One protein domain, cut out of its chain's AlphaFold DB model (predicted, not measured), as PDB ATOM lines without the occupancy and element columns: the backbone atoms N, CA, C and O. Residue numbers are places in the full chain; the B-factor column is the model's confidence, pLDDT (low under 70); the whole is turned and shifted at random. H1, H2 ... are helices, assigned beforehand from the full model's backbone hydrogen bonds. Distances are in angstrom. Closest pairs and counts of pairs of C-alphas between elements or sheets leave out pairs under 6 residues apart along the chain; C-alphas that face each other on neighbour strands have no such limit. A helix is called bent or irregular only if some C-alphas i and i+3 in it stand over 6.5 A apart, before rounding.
ATOM      1  N   LEU A   2     -25.285  20.559   1.816       66.88
ATOM      2  CA  LEU A   2     -25.060  19.097   1.825       66.88
ATOM      3  C   LEU A   2     -26.029  18.314   2.737       66.88
ATOM      4  O   LEU A   2     -26.558  17.298   2.309       66.88
ATOM      5  N   ALA A   3     -26.331  18.815   3.941       68.88
ATOM      6  CA  ALA A   3     -27.287  18.164   4.848       68.88
ATOM      7  C   ALA A   3     -28.708  18.116   4.258       68.88
ATOM      8  O   ALA A   3     -29.377  17.092   4.322       68.88
ATOM      9  N   THR A   4     -29.140  19.214   3.632       73.31
ATOM     10  CA  THR A   4     -30.430  19.308   2.935       73.31
ATOM     11  C   THR A   4     -30.486  18.353   1.744       73.31
ATOM     12  O   THR A   4     -31.474  17.651   1.585       73.31
ATOM     13  N   GLY A   5     -29.413  18.274   0.946       72.31
ATOM     14  CA  GLY A   5     -29.318  17.328  -0.168       72.31
ATOM     15  C   GLY A   5     -29.345  15.867   0.286       72.31
ATOM     16  O   GLY A   5     -30.065  15.069  -0.297       72.31
ATOM     17  N   GLY A   6     -28.633  15.530   1.366       71.69
ATOM     18  CA  GLY A   6     -28.653  14.183   1.943       71.69
ATOM     19  C   GLY A   6     -30.022  13.789   2.507       71.69
ATOM     20  O   GLY A   6     -30.463  12.664   2.299       71.69
ATOM     21  N   ALA A   7     -30.727  14.717   3.163       75.44
ATOM     22  CA  ALA A   7     -32.081  14.477   3.667       75.44
ATOM     23  C   ALA A   7     -33.108  14.307   2.534       75.44
ATOM     24  O   ALA A   7     -33.949  13.415   2.608       75.44
ATOM     25  N   LEU A   8     -33.017  15.125   1.480       79.94
ATOM     26  CA  LEU A   8     -33.859  14.982   0.288       79.94
ATOM     27  C   LEU A   8     -33.609  13.646  -0.414       79.94
ATOM     28  O   LEU A   8     -34.566  12.979  -0.786       79.94
ATOM     29  N   PHE A   9     -32.344  13.231  -0.532       78.88
ATOM     30  CA  PHE A   9     -31.987  11.938  -1.110       78.88
ATOM     31  C   PHE A   9     -32.538  10.769  -0.291       78.88
ATOM     32  O   PHE A   9     -33.165   9.876  -0.839       78.88
ATOM     33  N   ALA A  10     -32.383  10.794   1.035       77.00
ATOM     34  CA  ALA A  10     -32.959   9.760   1.891       77.00
ATOM     35  C   ALA A  10     -34.497   9.711   1.792       77.00
ATOM     36  O   ALA A  10     -35.073   8.627   1.783       77.00
ATOM     37  N   GLY A  11     -35.154  10.873   1.699       81.25
ATOM     38  CA  GLY A  11     -36.602  10.967   1.509       81.25
ATOM     39  C   GLY A  11     -37.070  10.403   0.167       81.25
ATOM     40  O   GLY A  11     -38.063   9.685   0.133       81.25
ATOM     41  N   GLU A  12     -36.339  10.679  -0.913       84.56
ATOM     42  CA  GLU A  12     -36.595  10.114  -2.241       84.56
ATOM     43  C   GLU A  12     -36.459   8.591  -2.240       84.56
ATOM     44  O   GLU A  12     -37.389   7.890  -2.632       84.56
ATOM     45  N   VAL A  13     -35.363   8.075  -1.682       81.00
ATOM     46  CA  VAL A  13     -35.127   6.632  -1.609       81.00
ATOM     47  C   VAL A  13     -36.221   5.939  -0.794       81.00
ATOM     48  O   VAL A  13     -36.696   4.873  -1.184       81.00
ATOM     49  N   LEU A  14     -36.666   6.538   0.316       82.19
ATOM     50  CA  LEU A  14     -37.772   6.008   1.118       82.19
ATOM     51  C   LEU A  14     -39.090   5.986   0.340       82.19
ATOM     52  O   LEU A  14     -39.786   4.973   0.371       82.19
ATOM     53  N   LEU A  15     -39.416   7.068  -0.370       85.19
ATOM     54  CA  LEU A  15     -40.644   7.170  -1.159       85.19
ATOM     55  C   LEU A  15     -40.653   6.159  -2.317       85.19
ATOM     56  O   LEU A  15     -41.639   5.450  -2.509       85.19
ATOM     57  N   SER A  16     -39.529   6.029  -3.024       81.81
ATOM     58  CA  SER A  16     -39.327   5.037  -4.086       81.81
ATOM     59  C   SER A  16     -39.444   3.599  -3.556       81.81
ATOM     60  O   SER A  16     -40.064   2.733  -4.176       81.81
ATOM     61  N   THR A  17     -38.917   3.348  -2.355       82.44
ATOM     62  CA  THR A  17     -39.019   2.037  -1.698       82.44
ATOM     63  C   THR A  17     -40.461   1.718  -1.291       82.44
ATOM     64  O   THR A  17     -40.922   0.594  -1.489       82.44
ATOM     65  N   ASP A  18     -41.194   2.690  -0.745       85.94
ATOM     66  CA  ASP A  18     -42.599   2.517  -0.355       85.94
ATOM     67  C   ASP A  18     -43.501   2.260  -1.570       85.94
ATOM     68  O   ASP A  18     -44.361   1.373  -1.541       85.94
ATOM     69  N   ARG A  19     -43.229   2.949  -2.686       84.25
ATOM     70  CA  ARG A  19     -43.865   2.693  -3.985       84.25
ATOM     71  C   ARG A  19     -43.674   1.249  -4.425       84.25
ATOM     72  O   ARG A  19     -44.633   0.576  -4.806       84.25
ATOM     73  N   TYR A  20     -42.441   0.756  -4.330       82.38
ATOM     74  CA  TYR A  20     -42.109  -0.616  -4.687       82.38
ATOM     75  C   TYR A  20     -42.828  -1.640  -3.792       82.38
ATOM     76  O   TYR A  20     -43.442  -2.577  -4.304       82.38
ATOM     77  N   PHE A  21     -42.827  -1.447  -2.468       84.62
ATOM     78  CA  PHE A  21     -43.544  -2.338  -1.548       84.62
ATOM     79  C   PHE A  21     -45.058  -2.318  -1.765       84.62
ATOM     80  O   PHE A  21     -45.704  -3.360  -1.668       84.62
ATOM     81  N   THR A  22     -45.627  -1.158  -2.084       86.00
ATOM     82  CA  THR A  22     -47.046  -1.041  -2.436       86.00
ATOM     83  C   THR A  22     -47.354  -1.832  -3.705       86.00
ATOM     84  O   THR A  22     -48.291  -2.629  -3.716       86.00
ATOM     85  N   GLY A  23     -46.517  -1.699  -4.738       82.44
ATOM     86  CA  GLY A  23     -46.621  -2.495  -5.961       82.44
ATOM     87  C   GLY A  23     -46.522  -4.001  -5.702       82.44
ATOM     88  O   GLY A  23     -47.336  -4.756  -6.225       82.44
ATOM     89  N   MET A  24     -45.587  -4.433  -4.849       81.75
ATOM     90  CA  MET A  24     -45.436  -5.840  -4.454       81.75
ATOM     91  C   MET A  24     -46.697  -6.374  -3.768       81.75
ATOM     92  O   MET A  24     -47.192  -7.420  -4.169       81.75
ATOM     93  N   ARG A  25     -47.267  -5.640  -2.803       84.94
ATOM     94  CA  ARG A  25     -48.501  -6.055  -2.108       84.94
ATOM     95  C   ARG A  25     -49.681  -6.199  -3.066       84.94
ATOM     96  O   ARG A  25     -50.447  -7.150  -2.951       84.94
ATOM     97  N   VAL A  26     -49.829  -5.269  -4.009       84.94
ATOM     98  CA  VAL A  26     -50.884  -5.336  -5.032       84.94
ATOM     99  C   VAL A  26     -50.670  -6.535  -5.959       84.94
ATOM    100  O   VAL A  26     -51.633  -7.228  -6.286       84.94
ATOM    101  N   TYR A  27     -49.422  -6.811  -6.345       81.75
ATOM    102  CA  TYR A  27     -49.068  -7.979  -7.156       81.75
ATOM    103  C   TYR A  27     -49.336  -9.300  -6.436       81.75
ATOM    104  O   TYR A  27     -49.952 -10.183  -7.022       81.75
ATOM    105  N   GLU A  28     -48.916  -9.425  -5.176       82.00
ATOM    106  CA  GLU A  28     -49.162 -10.609  -4.346       82.00
ATOM    107  C   GLU A  28     -50.663 -10.870  -4.186       82.00
ATOM    108  O   GLU A  28     -51.114 -12.001  -4.328       82.00
ATOM    109  N   GLN A  29     -51.460  -9.821  -3.953       83.88
ATOM    110  CA  GLN A  29     -52.918  -9.944  -3.870       83.88
ATOM    111  C   GLN A  29     -53.544 -10.368  -5.199       83.88
ATOM    112  O   GLN A  29     -54.451 -11.191  -5.219       83.88
ATOM    113  N   ALA A  30     -53.087  -9.805  -6.316       81.62
ATOM    114  CA  ALA A  30     -53.612 -10.157  -7.628       81.62
ATOM    115  C   ALA A  30     -53.235 -11.584  -8.046       81.62
ATOM    116  O   ALA A  30     -54.028 -12.254  -8.700       81.62
ATOM    117  N   ALA A  31     -52.055 -12.058  -7.662       81.00
ATOM    118  CA  ALA A  31     -51.654 -13.428  -7.933       81.00
ATOM    119  C   ALA A  31     -52.376 -14.441  -7.029       81.00
ATOM    120  O   ALA A  31     -52.846 -15.462  -7.521       81.00
ATOM    121  N   ALA A  32     -52.621 -14.097  -5.757       83.19
ATOM    122  CA  ALA A  32     -53.495 -14.879  -4.878       83.19
ATOM    123  C   ALA A  32     -54.943 -14.986  -5.408       83.19
ATOM    124  O   ALA A  32     -55.616 -15.986  -5.160       83.19
ATOM    125  N   ASP A  33     -55.402 -13.972  -6.149       84.94
ATOM    126  CA  ASP A  33     -56.697 -13.944  -6.841       84.94
ATOM    127  C   ASP A  33     -56.663 -14.619  -8.234       84.94
ATOM    128  O   ASP A  33     -57.635 -14.519  -8.985       84.94
ATOM    129  N   ASP A  34     -55.557 -15.281  -8.598       81.12
ATOM    130  CA  ASP A  34     -55.337 -15.974  -9.880       81.12
ATOM    131  C   ASP A  34     -55.458 -15.049 -11.115       81.12
ATOM    132  O   ASP A  34     -55.729 -15.472 -12.240       81.12
ATOM    133  N   VAL A  35     -55.248 -13.739 -10.919       77.31
ATOM    134  CA  VAL A  35     -55.257 -12.723 -11.989       77.31
ATOM    135  C   VAL A  35     -53.947 -12.750 -12.787       77.31
ATOM    136  O   VAL A  35     -53.892 -12.250 -13.912       77.31
ATOM    137  N   ILE A  36     -52.874 -13.311 -12.216       72.62
ATOM    138  CA  ILE A  36     -51.534 -13.351 -12.811       72.62
ATOM    139  C   ILE A  36     -50.860 -14.694 -12.504       72.62
ATOM    140  O   ILE A  36     -50.712 -15.051 -11.343       72.62
ATOM    141  N   GLU A  37     -50.368 -15.395 -13.528       67.81
ATOM    142  CA  GLU A  37     -49.766 -16.736 -13.378       67.81
ATOM    143  C   GLU A  37     -48.293 -16.737 -12.908       67.81
ATOM    144  O   GLU A  37     -47.728 -17.800 -12.654       67.81
ATOM    145  N   ASN A  38     -47.615 -15.581 -12.831       64.31
ATOM    146  CA  ASN A  38     -46.147 -15.532 -12.712       64.31
ATOM    147  C   ASN A  38     -45.637 -14.716 -11.506       64.31
ATOM    148  O   ASN A  38     -45.032 -13.652 -11.654       64.31
ATOM    149  N   GLU A  39     -45.864 -15.247 -10.303       61.47
ATOM    150  CA  GLU A  39     -45.487 -14.649  -9.008       61.47
ATOM    151  C   GLU A  39     -43.970 -14.491  -8.804       61.47
ATOM    152  O   GLU A  39     -43.488 -13.472  -8.303       61.47
ATOM    153  N   GLY A  40     -43.191 -15.498  -9.210       57.62
ATOM    154  CA  GLY A  40     -41.773 -15.598  -8.848       57.62
ATOM    155  C   GLY A  40     -40.864 -14.590  -9.557       57.62
ATOM    156  O   GLY A  40     -39.886 -14.116  -8.975       57.62
ATOM    157  N   ALA A  41     -41.185 -14.232 -10.803       61.38
ATOM    158  CA  ALA A  41     -40.370 -13.311 -11.591       61.38
ATOM    159  C   ALA A  41     -40.454 -11.874 -11.059       61.38
ATOM    160  O   ALA A  41     -39.429 -11.203 -10.951       61.38
ATOM    161  N   PHE A  42     -41.646 -11.409 -10.670       64.75
ATOM    162  CA  PHE A  42     -41.839 -10.042 -10.183       64.75
ATOM    163  C   PHE A  42     -41.167  -9.815  -8.820       64.75
ATOM    164  O   PHE A  42     -40.468  -8.815  -8.629       64.75
ATOM    165  N   GLY A  43     -41.297 -10.779  -7.901       61.78
ATOM    166  CA  GLY A  43     -40.639 -10.733  -6.594       61.78
ATOM    167  C   GLY A  43     -39.109 -10.756  -6.699       61.78
ATOM    168  O   GLY A  43     -38.437  -9.894  -6.134       61.78
ATOM    169  N   ALA A  44     -38.540 -11.686  -7.472       61.44
ATOM    170  CA  ALA A  44     -37.086 -11.810  -7.608       61.44
ATOM    171  C   ALA A  44     -36.450 -10.613  -8.337       61.44
ATOM    172  O   ALA A  44     -35.437 -10.074  -7.886       61.44
ATOM    173  N   VAL A  45     -37.058 -10.169  -9.443       64.00
ATOM    174  CA  VAL A  45     -36.575  -9.015 -10.217       64.00
ATOM    175  C   VAL A  45     -36.686  -7.741  -9.392       64.00
ATOM    176  O   VAL A  45     -35.747  -6.948  -9.347       64.00
ATOM    177  N   GLY A  46     -37.799  -7.547  -8.692       64.44
ATOM    178  CA  GLY A  46     -38.001  -6.330  -7.929       64.44
ATOM    179  C   GLY A  46     -37.105  -6.226  -6.684       64.44
ATOM    180  O   GLY A  46     -36.573  -5.149  -6.423       64.44
ATOM    181  N   VAL A  47     -36.832  -7.322  -5.964       63.88
ATOM    182  CA  VAL A  47     -35.907  -7.291  -4.812       63.88
ATOM    183  C   VAL A  47     -34.493  -6.903  -5.252       63.88
ATOM    184  O   VAL A  47     -33.848  -6.066  -4.614       63.88
ATOM    185  N   VAL A  48     -34.014  -7.459  -6.368       64.81
ATOM    186  CA  VAL A  48     -32.671  -7.159  -6.887       64.81
ATOM    187  C   VAL A  48     -32.594  -5.747  -7.470       64.81
ATOM    188  O   VAL A  48     -31.608  -5.049  -7.241       64.81
ATOM    189  N   LEU A  49     -33.623  -5.306  -8.200       66.62
ATOM    190  CA  LEU A  49     -33.590  -4.029  -8.919       66.62
ATOM    191  C   LEU A  49     -34.037  -2.816  -8.098       66.62
ATOM    192  O   LEU A  49     -33.689  -1.705  -8.481       66.62
ATOM    193  N   HIS A  50     -34.783  -2.993  -7.004       67.88
ATOM    194  CA  HIS A  50     -35.287  -1.870  -6.201       67.88
ATOM    195  C   HIS A  50     -34.751  -1.882  -4.770       67.88
ATOM    196  O   HIS A  50     -34.217  -0.874  -4.313       67.88
ATOM    197  N   VAL A  51     -34.816  -3.013  -4.061       72.00
ATOM    198  CA  VAL A  51     -34.483  -3.044  -2.622       72.00
ATOM    199  C   VAL A  51     -32.982  -2.883  -2.375       72.00
ATOM    200  O   VAL A  51     -32.576  -2.072  -1.542       72.00
ATOM    201  N   TYR A  52     -32.142  -3.618  -3.108       70.25
ATOM    202  CA  TYR A  52     -30.682  -3.497  -3.009       70.25
ATOM    203  C   TYR A  52     -30.162  -2.075  -3.272       70.25
ATOM    204  O   TYR A  52     -29.430  -1.539  -2.432       70.25
ATOM    205  N   PRO A  53     -30.512  -1.442  -4.404       69.38
ATOM    206  CA  PRO A  53     -30.056  -0.089  -4.670       69.38
ATOM    207  C   PRO A  53     -30.655   0.949  -3.729       69.38
ATOM    208  O   PRO A  53     -29.944   1.881  -3.355       69.38
ATOM    209  N   ALA A  54     -31.900   0.774  -3.277       68.12
ATOM    210  CA  ALA A  54     -32.477   1.640  -2.257       68.12
ATOM    211  C   ALA A  54     -31.686   1.566  -0.943       68.12
ATOM    212  O   ALA A  54     -31.277   2.593  -0.407       68.12
ATOM    213  N   ALA A  55     -31.378   0.365  -0.448       75.38
ATOM    214  CA  ALA A  55     -30.587   0.200   0.773       75.38
ATOM    215  C   ALA A  55     -29.208   0.876   0.664       75.38
ATOM    216  O   ALA A  55     -28.772   1.578   1.580       75.38
ATOM    217  N   LEU A  56     -28.540   0.715  -0.481       77.69
ATOM    218  CA  LEU A  56     -27.265   1.369  -0.766       77.69
ATOM    219  C   LEU A  56     -27.411   2.899  -0.844       77.69
ATOM    220  O   LEU A  56     -26.589   3.624  -0.282       77.69
ATOM    221  N   GLY A  57     -28.484   3.388  -1.469       73.25
ATOM    222  CA  GLY A  57     -28.839   4.804  -1.526       73.25
ATOM    223  C   GLY A  57     -29.005   5.419  -0.137       73.25
ATOM    224  O   GLY A  57     -28.361   6.421   0.163       73.25
ATOM    225  N   VAL A  58     -29.764   4.781   0.762       73.62
ATOM    226  CA  VAL A  58     -29.926   5.263   2.148       73.62
ATOM    227  C   VAL A  58     -28.577   5.380   2.859       73.62
ATOM    228  O   VAL A  58     -28.295   6.411   3.470       73.62
ATOM    229  N   ILE A  59     -27.713   4.363   2.749       78.81
ATOM    230  CA  ILE A  59     -26.386   4.369   3.386       78.81
ATOM    231  C   ILE A  59     -25.548   5.550   2.884       78.81
ATOM    232  O   ILE A  59     -24.935   6.263   3.684       78.81
ATOM    233  N   ILE A  60     -25.549   5.796   1.572       73.31
ATOM    234  CA  ILE A  60     -24.816   6.921   0.990       73.31
ATOM    235  C   ILE A  60     -25.428   8.260   1.422       73.31
ATOM    236  O   ILE A  60     -24.689   9.178   1.784       73.31
ATOM    237  N   GLY A  61     -26.757   8.377   1.456       68.19
ATOM    238  CA  GLY A  61     -27.455   9.570   1.937       68.19
ATOM    239  C   GLY A  61     -27.111   9.908   3.382       68.19
ATOM    240  O   GLY A  61     -26.746  11.047   3.680       68.19
ATOM    241  N   CYS A  62     -27.107   8.909   4.266       72.31
ATOM    242  CA  CYS A  62     -26.613   9.060   5.631       72.31
ATOM    243  C   CYS A  62     -25.151   9.528   5.650       72.31
ATOM    244  O   CYS A  62     -24.821  10.477   6.364       72.31
ATOM    245  N   GLY A  63     -24.285   8.925   4.830       72.25
ATOM    246  CA  GLY A  63     -22.889   9.342   4.676       72.25
ATOM    247  C   GLY A  63     -22.741  10.815   4.279       72.25
ATOM    248  O   GLY A  63     -21.934  11.534   4.869       72.25
ATOM    249  N   LEU A  64     -23.566  11.301   3.346       70.44
ATOM    250  CA  LEU A  64     -23.591  12.705   2.924       70.44
ATOM    251  C   LEU A  64     -24.053  13.646   4.043       70.44
ATOM    252  O   LEU A  64     -23.490  14.733   4.190       70.44
ATOM    253  N   VAL A  65     -25.028  13.236   4.861       68.88
ATOM    254  CA  VAL A  65     -25.468  14.008   6.036       68.88
ATOM    255  C   VAL A  65     -24.341  14.115   7.063       68.88
ATOM    256  O   VAL A  65     -24.020  15.222   7.495       68.88
ATOM    257  N   PHE A  66     -23.681  13.006   7.414       73.62
ATOM    258  CA  PHE A  66     -22.526  13.037   8.319       73.62
ATOM    259  C   PHE A  66     -21.402  13.912   7.773       73.62
ATOM    260  O   PHE A  66     -20.811  14.717   8.494       73.62
ATOM    261  N   LEU A  67     -21.137  13.815   6.474       70.44
ATOM    262  CA  LEU A  67     -20.120  14.625   5.836       70.44
ATOM    263  C   LEU A  67     -20.470  16.120   5.826       70.44
ATOM    264  O   LEU A  67     -19.575  16.961   5.943       70.44
ATOM    265  N   ALA A  68     -21.757  16.463   5.747       66.12
ATOM    266  CA  ALA A  68     -22.240  17.830   5.918       66.12
ATOM    267  C   ALA A  68     -21.876  18.400   7.299       66.12
ATOM    268  O   ALA A  68     -21.475  19.559   7.403       66.12
ATOM    269  N   PHE A  69     -21.963  17.585   8.355       66.94
ATOM    270  CA  PHE A  69     -21.535  17.990   9.695       66.94
ATOM    271  C   PHE A  69     -20.021  18.226   9.757       66.94
ATOM    272  O   PHE A  69     -19.586  19.263  10.250       66.94
ATOM    273  N   PHE A  70     -19.205  17.330   9.195       67.38
ATOM    274  CA  PHE A  70     -17.745  17.504   9.195       67.38
ATOM    275  C   PHE A  70     -17.267  18.678   8.330       67.38
ATOM    276  O   PHE A  70     -16.322  19.375   8.705       67.38
ATOM    277  N   THR A  71     -17.932  18.940   7.201       67.62
ATOM    278  CA  THR A  71     -17.665  20.134   6.379       67.62
ATOM    279  C   THR A  71     -18.042  21.420   7.111       67.62
ATOM    280  O   THR A  71     -17.301  22.396   7.012       67.62
ATOM    281  N   ALA A  72     -19.125  21.427   7.897       64.75
ATOM    282  CA  ALA A  72     -19.513  22.587   8.705       64.75
ATOM    283  C   ALA A  72     -18.479  22.944   9.792       64.75
ATOM    284  O   ALA A  72     -18.386  24.102  10.189       64.75
ATOM    285  N   ILE A  73     -17.658  21.980  10.225       72.62
ATOM    286  CA  ILE A  73     -16.594  22.171  11.229       72.62
ATOM    287  C   ILE A  73     -15.306  22.766  10.604       72.62
ATOM    288  O   ILE A  73     -14.364  23.103  11.315       72.62
ATOM    289  N   GLY A  74     -15.244  22.951   9.277       63.22
ATOM    290  CA  GLY A  74     -14.127  23.640   8.607       63.22
ATOM    291  C   GLY A  74     -12.909  22.764   8.293       63.22
ATOM    292  O   GLY A  74     -11.830  23.277   7.997       63.22
ATOM    293  N   HIS A  75     -13.054  21.440   8.327       68.19
ATOM    294  CA  HIS A  75     -11.976  20.523   7.972       68.19
ATOM    295  C   HIS A  75     -11.803  20.391   6.448       68.19
ATOM    296  O   HIS A  75     -12.711  19.962   5.738       68.19
ATOM    297  N   ASN A  76     -10.597  20.671   5.940       65.81
ATOM    298  CA  ASN A  76     -10.281  20.600   4.503       65.81
ATOM    299  C   ASN A  76     -10.441  19.192   3.894       65.81
ATOM    300  O   ASN A  76     -10.739  19.074   2.707       65.81
ATOM    301  N   TRP A  77     -10.283  18.120   4.680       65.62
ATOM    302  CA  TRP A  77     -10.453  16.741   4.195       65.62
ATOM    303  C   TRP A  77     -11.909  16.403   3.861       65.62
ATOM    304  O   TRP A  77     -12.165  15.602   2.962       65.62
ATOM    305  N   ALA A  78     -12.866  17.080   4.497       63.34
ATOM    306  CA  ALA A  78     -14.287  16.893   4.230       63.34
ATOM    307  C   ALA A  78     -14.667  17.299   2.788       63.34
ATOM    308  O   ALA A  78     -15.695  16.875   2.267       63.34
ATOM    309  N   ARG A  79     -13.790  18.061   2.116       65.38
ATOM    310  CA  ARG A  79     -13.886  18.396   0.695       65.38
ATOM    311  C   ARG A  79     -13.461  17.287  -0.244       65.38
ATOM    312  O   ARG A  79     -14.100  17.107  -1.263       65.38
ATOM    313  N   ALA A  80     -12.424  16.525   0.079       66.25
ATOM    314  CA  ALA A  80     -12.048  15.378  -0.745       66.25
ATOM    315  C   ALA A  80     -13.096  14.257  -0.636       66.25
ATOM    316  O   ALA A  80     -13.498  13.671  -1.637       66.25
ATOM    317  N   VAL A  81     -13.597  14.010   0.578       68.50
ATOM    318  CA  VAL A  81     -14.566  12.935   0.836       68.50
ATOM    319  C   VAL A  81     -15.914  13.194   0.151       68.50
ATOM    320  O   VAL A  81     -16.577  12.246  -0.258       68.50
ATOM    321  N   SER A  82     -16.312  14.451  -0.059       68.81
ATOM    322  CA  SER A  82     -17.589  14.776  -0.715       68.81
ATOM    323  C   SER A  82     -17.547  14.557  -2.217       68.81
ATOM    324  O   SER A  82     -18.565  14.185  -2.788       68.81
ATOM    325  N   TRP A  83     -16.384  14.704  -2.855       68.56
ATOM    326  CA  TRP A  83     -16.193  14.270  -4.240       68.56
ATOM    327  C   TRP A  83     -16.259  12.750  -4.353       68.56
ATOM    328  O   TRP A  83     -16.944  12.234  -5.232       68.56
ATOM    329  N   ILE A  84     -15.618  12.038  -3.424       71.31
ATOM    330  CA  ILE A  84     -15.623  10.569  -3.399       71.31
ATOM    331  C   ILE A  84     -17.039  10.019  -3.178       71.31
ATOM    332  O   ILE A  84     -17.398   9.029  -3.800       71.31
ATOM    333  N   MET A  85     -17.854  10.661  -2.334       69.75
ATOM    334  CA  MET A  85     -19.229  10.225  -2.040       69.75
ATOM    335  C   MET A  85     -20.270  10.768  -3.029       69.75
ATOM    336  O   MET A  85     -21.226  10.074  -3.356       69.75
ATOM    337  N   GLY A  86     -20.109  11.997  -3.522       69.75
ATOM    338  CA  GLY A  86     -21.090  12.657  -4.386       69.75
ATOM    339  C   GLY A  86     -21.034  12.215  -5.849       69.75
ATOM    340  O   GLY A  86     -22.075  12.116  -6.495       69.75
ATOM    341  N   VAL A  87     -19.845  11.903  -6.380       71.06
ATOM    342  CA  VAL A  87     -19.690  11.446  -7.775       71.06
ATOM    343  C   VAL A  87     -20.396  10.103  -8.030       71.06
ATOM    344  O   VAL A  87     -21.121  10.021  -9.020       71.06
ATOM    345  N   PRO A  88     -20.287   9.079  -7.158       75.62
ATOM    346  CA  PRO A  88     -21.052   7.840  -7.305       75.62
ATOM    347  C   PRO A  88     -22.568   8.052  -7.287       75.62
ATOM    348  O   PRO A  88     -23.270   7.395  -8.044       75.62
ATOM    349  N   VAL A  89     -23.074   8.992  -6.480       71.38
ATOM    350  CA  VAL A  89     -24.511   9.317  -6.432       71.38
ATOM    351  C   VAL A  89     -24.970   9.956  -7.739       71.38
ATOM    352  O   VAL A  89     -25.990   9.559  -8.289       71.38
ATOM    353  N   LEU A  90     -24.206  10.906  -8.287       71.94
ATOM    354  CA  LEU A  90     -24.531  11.496  -9.593       71.94
ATOM    355  C   LEU A  90     -24.451  10.468 -10.718       71.94
ATOM    356  O   LEU A  90     -25.294  10.477 -11.611       71.94
ATOM    357  N   PHE A  91     -23.464   9.574 -10.666       76.31
ATOM    358  CA  PHE A  91     -23.365   8.470 -11.609       76.31
ATOM    359  C   PHE A  91     -24.568   7.530 -11.497       76.31
ATOM    360  O   PHE A  91     -25.121   7.142 -12.519       76.31
ATOM    361  N   TRP A  92     -25.014   7.218 -10.278       76.06
ATOM    362  CA  TRP A  92     -26.198   6.402 -10.020       76.06
ATOM    363  C   TRP A  92     -27.462   7.016 -10.633       76.06
ATOM    364  O   TRP A  92     -28.144   6.363 -11.419       76.06
ATOM    365  N   TYR A  93     -27.725   8.297 -10.363       74.31
ATOM    366  CA  TYR A  93     -28.843   9.022 -10.975       74.31
ATOM    367  C   TYR A  93     -28.726   9.109 -12.499       74.31
ATOM    368  O   TYR A  93     -29.722   8.961 -13.202       74.31
ATOM    369  N   GLY A  94     -27.516   9.308 -13.027       73.50
ATOM    370  CA  GLY A  94     -27.264   9.307 -14.467       73.50
ATOM    371  C   GLY A  94     -27.534   7.945 -15.110       73.50
ATOM    372  O   GLY A  94     -28.185   7.876 -16.149       73.50
ATOM    373  N   ALA A  95     -27.088   6.859 -14.478       74.19
ATOM    374  CA  ALA A  95     -27.321   5.495 -14.939       74.19
ATOM    375  C   ALA A  95     -28.811   5.130 -14.895       74.19
ATOM    376  O   ALA A  95     -29.324   4.582 -15.869       74.19
ATOM    377  N   LEU A  96     -29.519   5.488 -13.817       73.06
ATOM    378  CA  LEU A  96     -30.971   5.316 -13.715       73.06
ATOM    379  C   LEU A  96     -31.719   6.120 -14.778       73.06
ATOM    380  O   LEU A  96     -32.612   5.580 -15.419       73.06
ATOM    381  N   ALA A  97     -31.342   7.378 -15.016       71.12
ATOM    382  CA  ALA A  97     -31.967   8.205 -16.046       71.12
ATOM    383  C   ALA A  97     -31.758   7.623 -17.454       71.12
ATOM    384  O   ALA A  97     -32.694   7.582 -18.251       71.12
ATOM    385  N   ILE A  98     -30.552   7.124 -17.750       76.06
ATOM    386  CA  ILE A  98     -30.254   6.432 -19.013       76.06
ATOM    387  C   ILE A  98     -31.068   5.142 -19.125       76.06
ATOM    388  O   ILE A  98     -31.610   4.868 -20.192       76.06
ATOM    389  N   LEU A  99     -31.184   4.366 -18.044       72.81
ATOM    390  CA  LEU A  99     -31.978   3.140 -18.019       72.81
ATOM    391  C   LEU A  99     -33.466   3.426 -18.244       72.81
ATOM    392  O   LEU A  99     -34.079   2.759 -19.067       72.81
ATOM    393  N   TYR A 100     -34.034   4.432 -17.576       68.31
ATOM    394  CA  TYR A 100     -35.418   4.869 -17.783       68.31
ATOM    395  C   TYR A 100     -35.666   5.309 -19.225       68.31
ATOM    396  O   TYR A 100     -36.663   4.925 -19.832       68.31
ATOM    397  N   LEU A 101     -34.740   6.084 -19.792       73.19
ATOM    398  CA  LEU A 101     -34.828   6.532 -21.175       73.19
ATOM    399  C   LEU A 101     -34.719   5.352 -22.153       73.19
ATOM    400  O   LEU A 101     -35.494   5.265 -23.100       73.19
ATOM    401  N   ALA A 102     -33.795   4.422 -21.909       72.69
ATOM    402  CA  ALA A 102     -33.640   3.211 -22.706       72.69
ATOM    403  C   ALA A 102     -34.880   2.313 -22.619       72.69
ATOM    404  O   ALA A 102     -35.346   1.833 -23.647       72.69
ATOM    405  N   LEU A 103     -35.447   2.133 -21.423       65.75
ATOM    406  CA  LEU A 103     -36.698   1.407 -21.217       65.75
ATOM    407  C   LEU A 103     -37.837   2.055 -21.996       65.75
ATOM    408  O   LEU A 103     -38.553   1.328 -22.663       65.75
ATOM    409  N   TRP A 104     -37.948   3.387 -22.001       66.75
ATOM    410  CA  TRP A 104     -38.964   4.108 -22.772       66.75
ATOM    411  C   TRP A 104     -38.857   3.861 -24.286       66.75
ATOM    412  O   TRP A 104     -39.872   3.700 -24.956       66.75
ATOM    413  N   PHE A 105     -37.634   3.783 -24.823       70.31
ATOM    414  CA  PHE A 105     -37.400   3.455 -26.235       70.31
ATOM    415  C   PHE A 105     -37.573   1.964 -26.564       70.31
ATOM    416  O   PHE A 105     -37.840   1.628 -27.715       70.31
ATOM    417  N   LEU A 106     -37.394   1.074 -25.584       64.50
ATOM    418  CA  LEU A 106     -37.534  -0.378 -25.734       64.50
ATOM    419  C   LEU A 106     -38.963  -0.869 -25.453       64.50
ATOM    420  O   LEU A 106     -39.344  -1.940 -25.923       64.50
ATOM    421  N   SER A 107     -39.757  -0.104 -24.706       56.72
ATOM    422  CA  SER A 107     -41.182  -0.346 -24.513       56.72
ATOM    423  C   SER A 107     -41.951   0.150 -25.734       56.72
ATOM    424  O   SER A 107     -42.412   1.289 -25.779       56.72
ATOM    425  N   ASP A 108     -42.104  -0.716 -26.734       49.19
ATOM    426  CA  ASP A 108     -43.141  -0.560 -27.758       49.19
ATOM    427  C   ASP A 108     -44.509  -0.304 -27.075       49.19
ATOM    428  O   ASP A 108     -44.770  -0.885 -26.009       49.19
ATOM    429  N   PRO A 109     -45.443   0.462 -27.682       51.88
ATOM    430  CA  PRO A 109     -46.788   0.712 -27.134       51.88
ATOM    431  C   PRO A 109     -47.611  -0.564 -26.860       51.88
ATOM    432  O   PRO A 109     -48.672  -0.506 -26.241       51.88
ATOM    433  N   VAL A 110     -47.116  -1.733 -27.271       44.59
ATOM    434  CA  VAL A 110     -47.673  -3.057 -26.972       44.59
ATOM    435  C   VAL A 110     -47.471  -3.468 -25.500       44.59
ATOM    436  O   VAL A 110     -48.303  -4.192 -24.962       44.59
ATOM    437  N   PRO A 117     -56.043  -4.653 -16.738       79.44
ATOM    438  CA  PRO A 117     -56.681  -3.394 -16.334       79.44
ATOM    439  C   PRO A 117     -57.140  -3.404 -14.868       79.44
ATOM    440  O   PRO A 117     -57.171  -2.363 -14.213       79.44
ATOM    441  N   GLU A 118     -57.438  -4.588 -14.330       78.44
ATOM    442  CA  GLU A 118     -57.739  -4.790 -12.912       78.44
ATOM    443  C   GLU A 118     -56.521  -4.526 -12.010       78.44
ATOM    444  O   GLU A 118     -56.653  -3.915 -10.951       78.44
ATOM    445  N   LEU A 119     -55.316  -4.904 -12.447       78.75
ATOM    446  CA  LEU A 119     -54.082  -4.642 -11.710       78.75
ATOM    447  C   LEU A 119     -53.769  -3.143 -11.673       78.75
ATOM    448  O   LEU A 119     -53.437  -2.610 -10.614       78.75
ATOM    449  N   THR A 120     -53.948  -2.453 -12.803       81.19
ATOM    450  CA  THR A 120     -53.784  -0.995 -12.895       81.19
ATOM    451  C   THR A 120     -54.734  -0.277 -11.940       81.19
ATOM    452  O   THR A 120     -54.311   0.586 -11.176       81.19
ATOM    453  N   ARG A 121     -56.005  -0.692 -11.902       84.25
ATOM    454  CA  ARG A 121     -57.005  -0.121 -10.993       84.25
ATOM    455  C   ARG A 121     -56.641  -0.330  -9.521       84.25
ATOM    456  O   ARG A 121     -56.790   0.589  -8.717       84.25
ATOM    457  N   ARG A 122     -56.176  -1.527  -9.152       86.00
ATOM    458  CA  ARG A 122     -55.742  -1.833  -7.779       86.00
ATOM    459  C   ARG A 122     -54.515  -1.014  -7.382       86.00
ATOM    460  O   ARG A 122     -54.454  -0.514  -6.261       86.00
ATOM    461  N   TYR A 123     -53.579  -0.823  -8.309       83.69
ATOM    462  CA  TYR A 123     -52.412   0.023  -8.088       83.69
ATOM    463  C   TYR A 123     -52.807   1.491  -7.870       83.69
ATOM    464  O   TYR A 123     -52.378   2.082  -6.887       83.69
ATOM    465  N   GLU A 124     -53.681   2.063  -8.705       84.69
ATOM    466  CA  GLU A 124     -54.166   3.447  -8.550       84.69
ATOM    467  C   GLU A 124     -54.915   3.684  -7.226       84.69
ATOM    468  O   GLU A 124     -54.868   4.779  -6.666       84.69
ATOM    469  N   GLN A 125     -55.605   2.663  -6.705       87.44
ATOM    470  CA  GLN A 125     -56.258   2.731  -5.393       87.44
ATOM    471  C   GLN A 125     -55.258   2.701  -4.234       87.44
ATOM    472  O   GLN A 125     -55.479   3.359  -3.217       87.44
ATOM    473  N   ALA A 126     -54.180   1.929  -4.374       87.62
ATOM    474  CA  ALA A 126     -53.160   1.785  -3.343       87.62
ATOM    475  C   ALA A 126     -52.141   2.936  -3.357       87.62
ATOM    476  O   ALA A 126     -51.643   3.328  -2.303       87.62
ATOM    477  N   TRP A 127     -51.852   3.494  -4.535       86.06
ATOM    478  CA  TRP A 127     -50.858   4.537  -4.748       86.06
ATOM    479  C   TRP A 127     -51.477   5.771  -5.422       86.06
ATOM    480  O   TRP A 127     -51.652   5.806  -6.642       86.06
ATOM    481  N   PRO A 128     -51.807   6.816  -4.644       87.81
ATOM    482  CA  PRO A 128     -52.316   8.062  -5.197       87.81
ATOM    483  C   PRO A 128     -51.341   8.703  -6.199       87.81
ATOM    484  O   PRO A 128     -50.187   8.963  -5.865       87.81
ATOM    485  N   GLY A 129     -51.817   9.100  -7.384       82.94
ATOM    486  CA  GLY A 129     -50.958   9.678  -8.437       82.94
ATOM    487  C   GLY A 129     -50.236  10.994  -8.084       82.94
ATOM    488  O   GLY A 129     -49.291  11.394  -8.765       82.94
ATOM    489  N   TRP A 130     -50.614  11.685  -7.001       84.62
ATOM    490  CA  TRP A 130     -49.845  12.842  -6.517       84.62
ATOM    491  C   TRP A 130     -48.479  12.435  -5.948       84.62
ATOM    492  O   TRP A 130     -47.536  13.228  -6.018       84.62
ATOM    493  N   LEU A 131     -48.347  11.203  -5.443       84.00
ATOM    494  CA  LEU A 131     -47.066  10.658  -4.997       84.00
ATOM    495  C   LEU A 131     -46.111  10.468  -6.172       84.00
ATOM    496  O   LEU A 131     -44.935  10.764  -6.021       84.00
ATOM    497  N   ASP A 132     -46.602  10.089  -7.355       82.75
ATOM    498  CA  ASP A 132     -45.761   9.994  -8.558       82.75
ATOM    499  C   ASP A 132     -45.205  11.361  -8.968       82.75
ATOM    500  O   ASP A 132     -44.060  11.492  -9.395       82.75
ATOM    501  N   THR A 133     -46.006  12.416  -8.803       85.38
ATOM    502  CA  THR A 133     -45.548  13.787  -9.067       85.38
ATOM    503  C   THR A 133     -44.468  14.206  -8.067       85.38
ATOM    504  O   THR A 133     -43.488  14.847  -8.449       85.38
ATOM    505  N   LEU A 134     -44.625  13.823  -6.797       86.81
ATOM    506  CA  LEU A 134     -43.649  14.090  -5.744       86.81
ATOM    507  C   LEU A 134     -42.346  13.301  -5.949       86.81
ATOM    508  O   LEU A 134     -41.272  13.885  -5.829       86.81
ATOM    509  N   ASP A 135     -42.447  12.019  -6.300       83.62
ATOM    510  CA  ASP A 135     -41.331  11.122  -6.629       83.62
ATOM    511  C   ASP A 135     -40.494  11.708  -7.771       83.62
ATOM    512  O   ASP A 135     -39.294  11.937  -7.633       83.62
ATOM    513  N   ASN A 136     -41.155  12.115  -8.859       82.69
ATOM    514  CA  ASN A 136     -40.497  12.753  -9.997       82.69
ATOM    515  C   ASN A 136     -39.820  14.081  -9.619       82.69
ATOM    516  O   ASN A 136     -38.704  14.369 -10.060       82.69
ATOM    517  N   ALA A 137     -40.474  14.905  -8.795       84.44
ATOM    518  CA  ALA A 137     -39.893  16.160  -8.327       84.44
ATOM    519  C   ALA A 137     -38.655  15.924  -7.442       84.44
ATOM    520  O   ALA A 137     -37.656  16.642  -7.556       84.44
ATOM    521  N   LEU A 138     -38.692  14.905  -6.582       83.25
ATOM    522  CA  LEU A 138     -37.567  14.492  -5.745       83.25
ATOM    523  C   LEU A 138     -36.410  13.946  -6.592       83.25
ATOM    524  O   LEU A 138     -35.287  14.434  -6.457       83.25
ATOM    525  N   MET A 139     -36.702  13.057  -7.542       81.00
ATOM    526  CA  MET A 139     -35.724  12.469  -8.462       81.00
ATOM    527  C   MET A 139     -34.935  13.531  -9.247       81.00
ATOM    528  O   MET A 139     -33.751  13.353  -9.515       81.00
ATOM    529  N   ILE A 140     -35.560  14.663  -9.597       80.62
ATOM    530  CA  ILE A 140     -34.895  15.772 -10.310       80.62
ATOM    531  C   ILE A 140     -34.188  16.728  -9.339       80.62
ATOM    532  O   ILE A 140     -33.091  17.220  -9.617       80.62
ATOM    533  N   SER A 141     -34.811  17.033  -8.201       81.12
ATOM    534  CA  SER A 141     -34.285  18.034  -7.267       81.12
ATOM    535  C   SER A 141     -33.042  17.553  -6.516       81.12
ATOM    536  O   SER A 141     -32.117  18.343  -6.318       81.12
ATOM    537  N   VAL A 142     -32.966  16.268  -6.157       79.44
ATOM    538  CA  VAL A 142     -31.810  15.669  -5.473       79.44
ATOM    539  C   VAL A 142     -30.500  15.853  -6.257       79.44
ATOM    540  O   VAL A 142     -29.570  16.451  -5.699       79.44
ATOM    541  N   PRO A 143     -30.381  15.431  -7.534       77.88
ATOM    542  CA  PRO A 143     -29.149  15.614  -8.294       77.88
ATOM    543  C   PRO A 143     -28.829  17.094  -8.526       77.88
ATOM    544  O   PRO A 143     -27.655  17.462  -8.491       77.88
ATOM    545  N   LEU A 144     -29.833  17.970  -8.677       79.06
ATOM    546  CA  LEU A 144     -29.611  19.416  -8.798       79.06
ATOM    547  C   LEU A 144     -28.984  20.012  -7.533       79.06
ATOM    548  O   LEU A 144     -28.034  20.796  -7.612       79.06
ATOM    549  N   VAL A 145     -29.500  19.644  -6.358       78.31
ATOM    550  CA  VAL A 145     -28.979  20.119  -5.070       78.31
ATOM    551  C   VAL A 145     -27.578  19.565  -4.834       78.31
ATOM    552  O   VAL A 145     -26.696  20.307  -4.393       78.31
ATOM    553  N   LEU A 146     -27.344  18.293  -5.163       74.88
ATOM    554  CA  LEU A 146     -26.035  17.665  -5.015       74.88
ATOM    555  C   LEU A 146     -24.992  18.293  -5.950       74.88
ATOM    556  O   LEU A 146     -23.884  18.601  -5.518       74.88
ATOM    557  N   LEU A 147     -25.360  18.543  -7.209       79.94
ATOM    558  CA  LEU A 147     -24.500  19.198  -8.191       79.94
ATOM    559  C   LEU A 147     -24.189  20.635  -7.772       79.94
ATOM    560  O   LEU A 147     -23.029  21.042  -7.788       79.94
ATOM    561  N   THR A 148     -25.198  21.377  -7.311       77.69
ATOM    562  CA  THR A 148     -25.008  22.723  -6.753       77.69
ATOM    563  C   THR A 148     -24.041  22.689  -5.569       77.69
ATOM    564  O   THR A 148     -23.126  23.508  -5.496       77.69
ATOM    565  N   ALA A 149     -24.186  21.712  -4.669       74.56
ATOM    566  CA  ALA A 149     -23.283  21.540  -3.537       74.56
ATOM    567  C   ALA A 149     -21.844  21.243  -3.991       74.56
ATOM    568  O   ALA A 149     -20.921  21.882  -3.490       74.56
ATOM    569  N   LEU A 150     -21.649  20.344  -4.963       73.56
ATOM    570  CA  LEU A 150     -20.335  20.026  -5.533       73.56
ATOM    571  C   LEU A 150     -19.685  21.250  -6.192       73.56
ATOM    572  O   LEU A 150     -18.510  21.523  -5.949       73.56
ATOM    573  N   VAL A 151     -20.443  22.019  -6.977       76.62
ATOM    574  CA  VAL A 151     -19.955  23.234  -7.651       76.62
ATOM    575  C   VAL A 151     -19.613  24.329  -6.643       76.62
ATOM    576  O   VAL A 151     -18.532  24.907  -6.710       76.62
ATOM    577  N   CYS A 152     -20.457  24.587  -5.641       70.62
ATOM    578  CA  CYS A 152     -20.100  25.511  -4.557       70.62
ATOM    579  C   CYS A 152     -18.825  25.065  -3.829       70.62
ATOM    580  O   CYS A 152     -18.052  25.892  -3.347       70.62
TER     581      CYS A 152
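AT A GLANCE: This is residues 2 to 110 and 117 to 152 of the 175 residues of an uncharacterized protein of Actinoplanes regularis (UniProt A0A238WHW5). The long bent helix H2, running nearly straight, and H1 lie side by side in opposite directions and make the length of a loose helical rod; H3 folds back from the end of H2b and H5 packs on the first half of H1, so that H1, H2b, H3 and H5 form a four-helix up-and-down bundle, each running against the one before it. H3 slants away from the other helices and residues 98 to 110 stick out, while short H4 packs on residues 22 to 30 of H1. The printed part has 145 residues with five named helices, H1 to H5 in chain order, and no named strand; its class is all helix. It is loose, with a radius of gyration of the C-alphas of 18.1 A and spans of 60 by 28 by 27 A.

IN THESE COORDINATES: H2, residues 39 to 72, was assigned as one helix by its hydrogen bonds but is bent, with C-alphas 49 and 52 6.6 A apart. Its arms are H2a, residues 39 to 49, and H2b, residues 52 to 72, 30.7 A long. H1, residues 2 to 32, is 44.8 A long and begins at C-alpha 2 (-25.060, 19.097, 1.825). H3, residues 77 to 106, measures 43.8 A. H4 is residues 117 to 126. H5, residues 129 to 152, is 34.9 A long and ends at C-alpha 152 (-20.100, 25.511, -4.557).

HOW THE PARTS SIT: H2a and H2b stand at a shallow tilt of 23 degrees. H1, the hub, touches H2b at a shallow tilt of 15 degrees, opposite ways; the closest C-alphas, of Ala 3 and Val 65, are 4.7 A apart. H1 and H2a form a hairpin at 8 degrees, closest at Ala 31 and Glu 39, C-alphas 6.4 A apart. H2b and H3 form another at 32 degrees, closest at Thr 71 and Ala 78, C-alphas 5.2 A apart. With residues 2 to 16 alone, H1 touches H5 at 29 degrees, opposite ways; the closest C-alphas, of Gly 5 and Val 145, are 5.7 A apart. H3 touches H5 at a steep tilt of 40 degrees, closest at Leu 90 and Pro 143, C-alphas 6.3 A apart. H4 touches H1 at a steep tilt of 45 degrees, closest at Val 26 and Tyr 123, C-alphas 6.4 A apart. H1 and H3 are apart, as are H2b and H5. Every O i to N i+4 pair is within hydrogen-bond range in H1, H2a, H2b and H4, against 23 of 26 in H3 and 19 of 20 in H5.

THE WHOLE: The two C-alphas farthest apart, of Asp 34 and Gly 74, are 60.1 A apart. Residues 111 to 116 are not printed, and C-alphas 110 and 117 are 13.9 A apart across the cut. Of the links printed whole, none is long. The mean pLDDT of the printed part is 74.4; 45 residues are under 70, among them 37 to 50, 74 to 83 and 106 to 110.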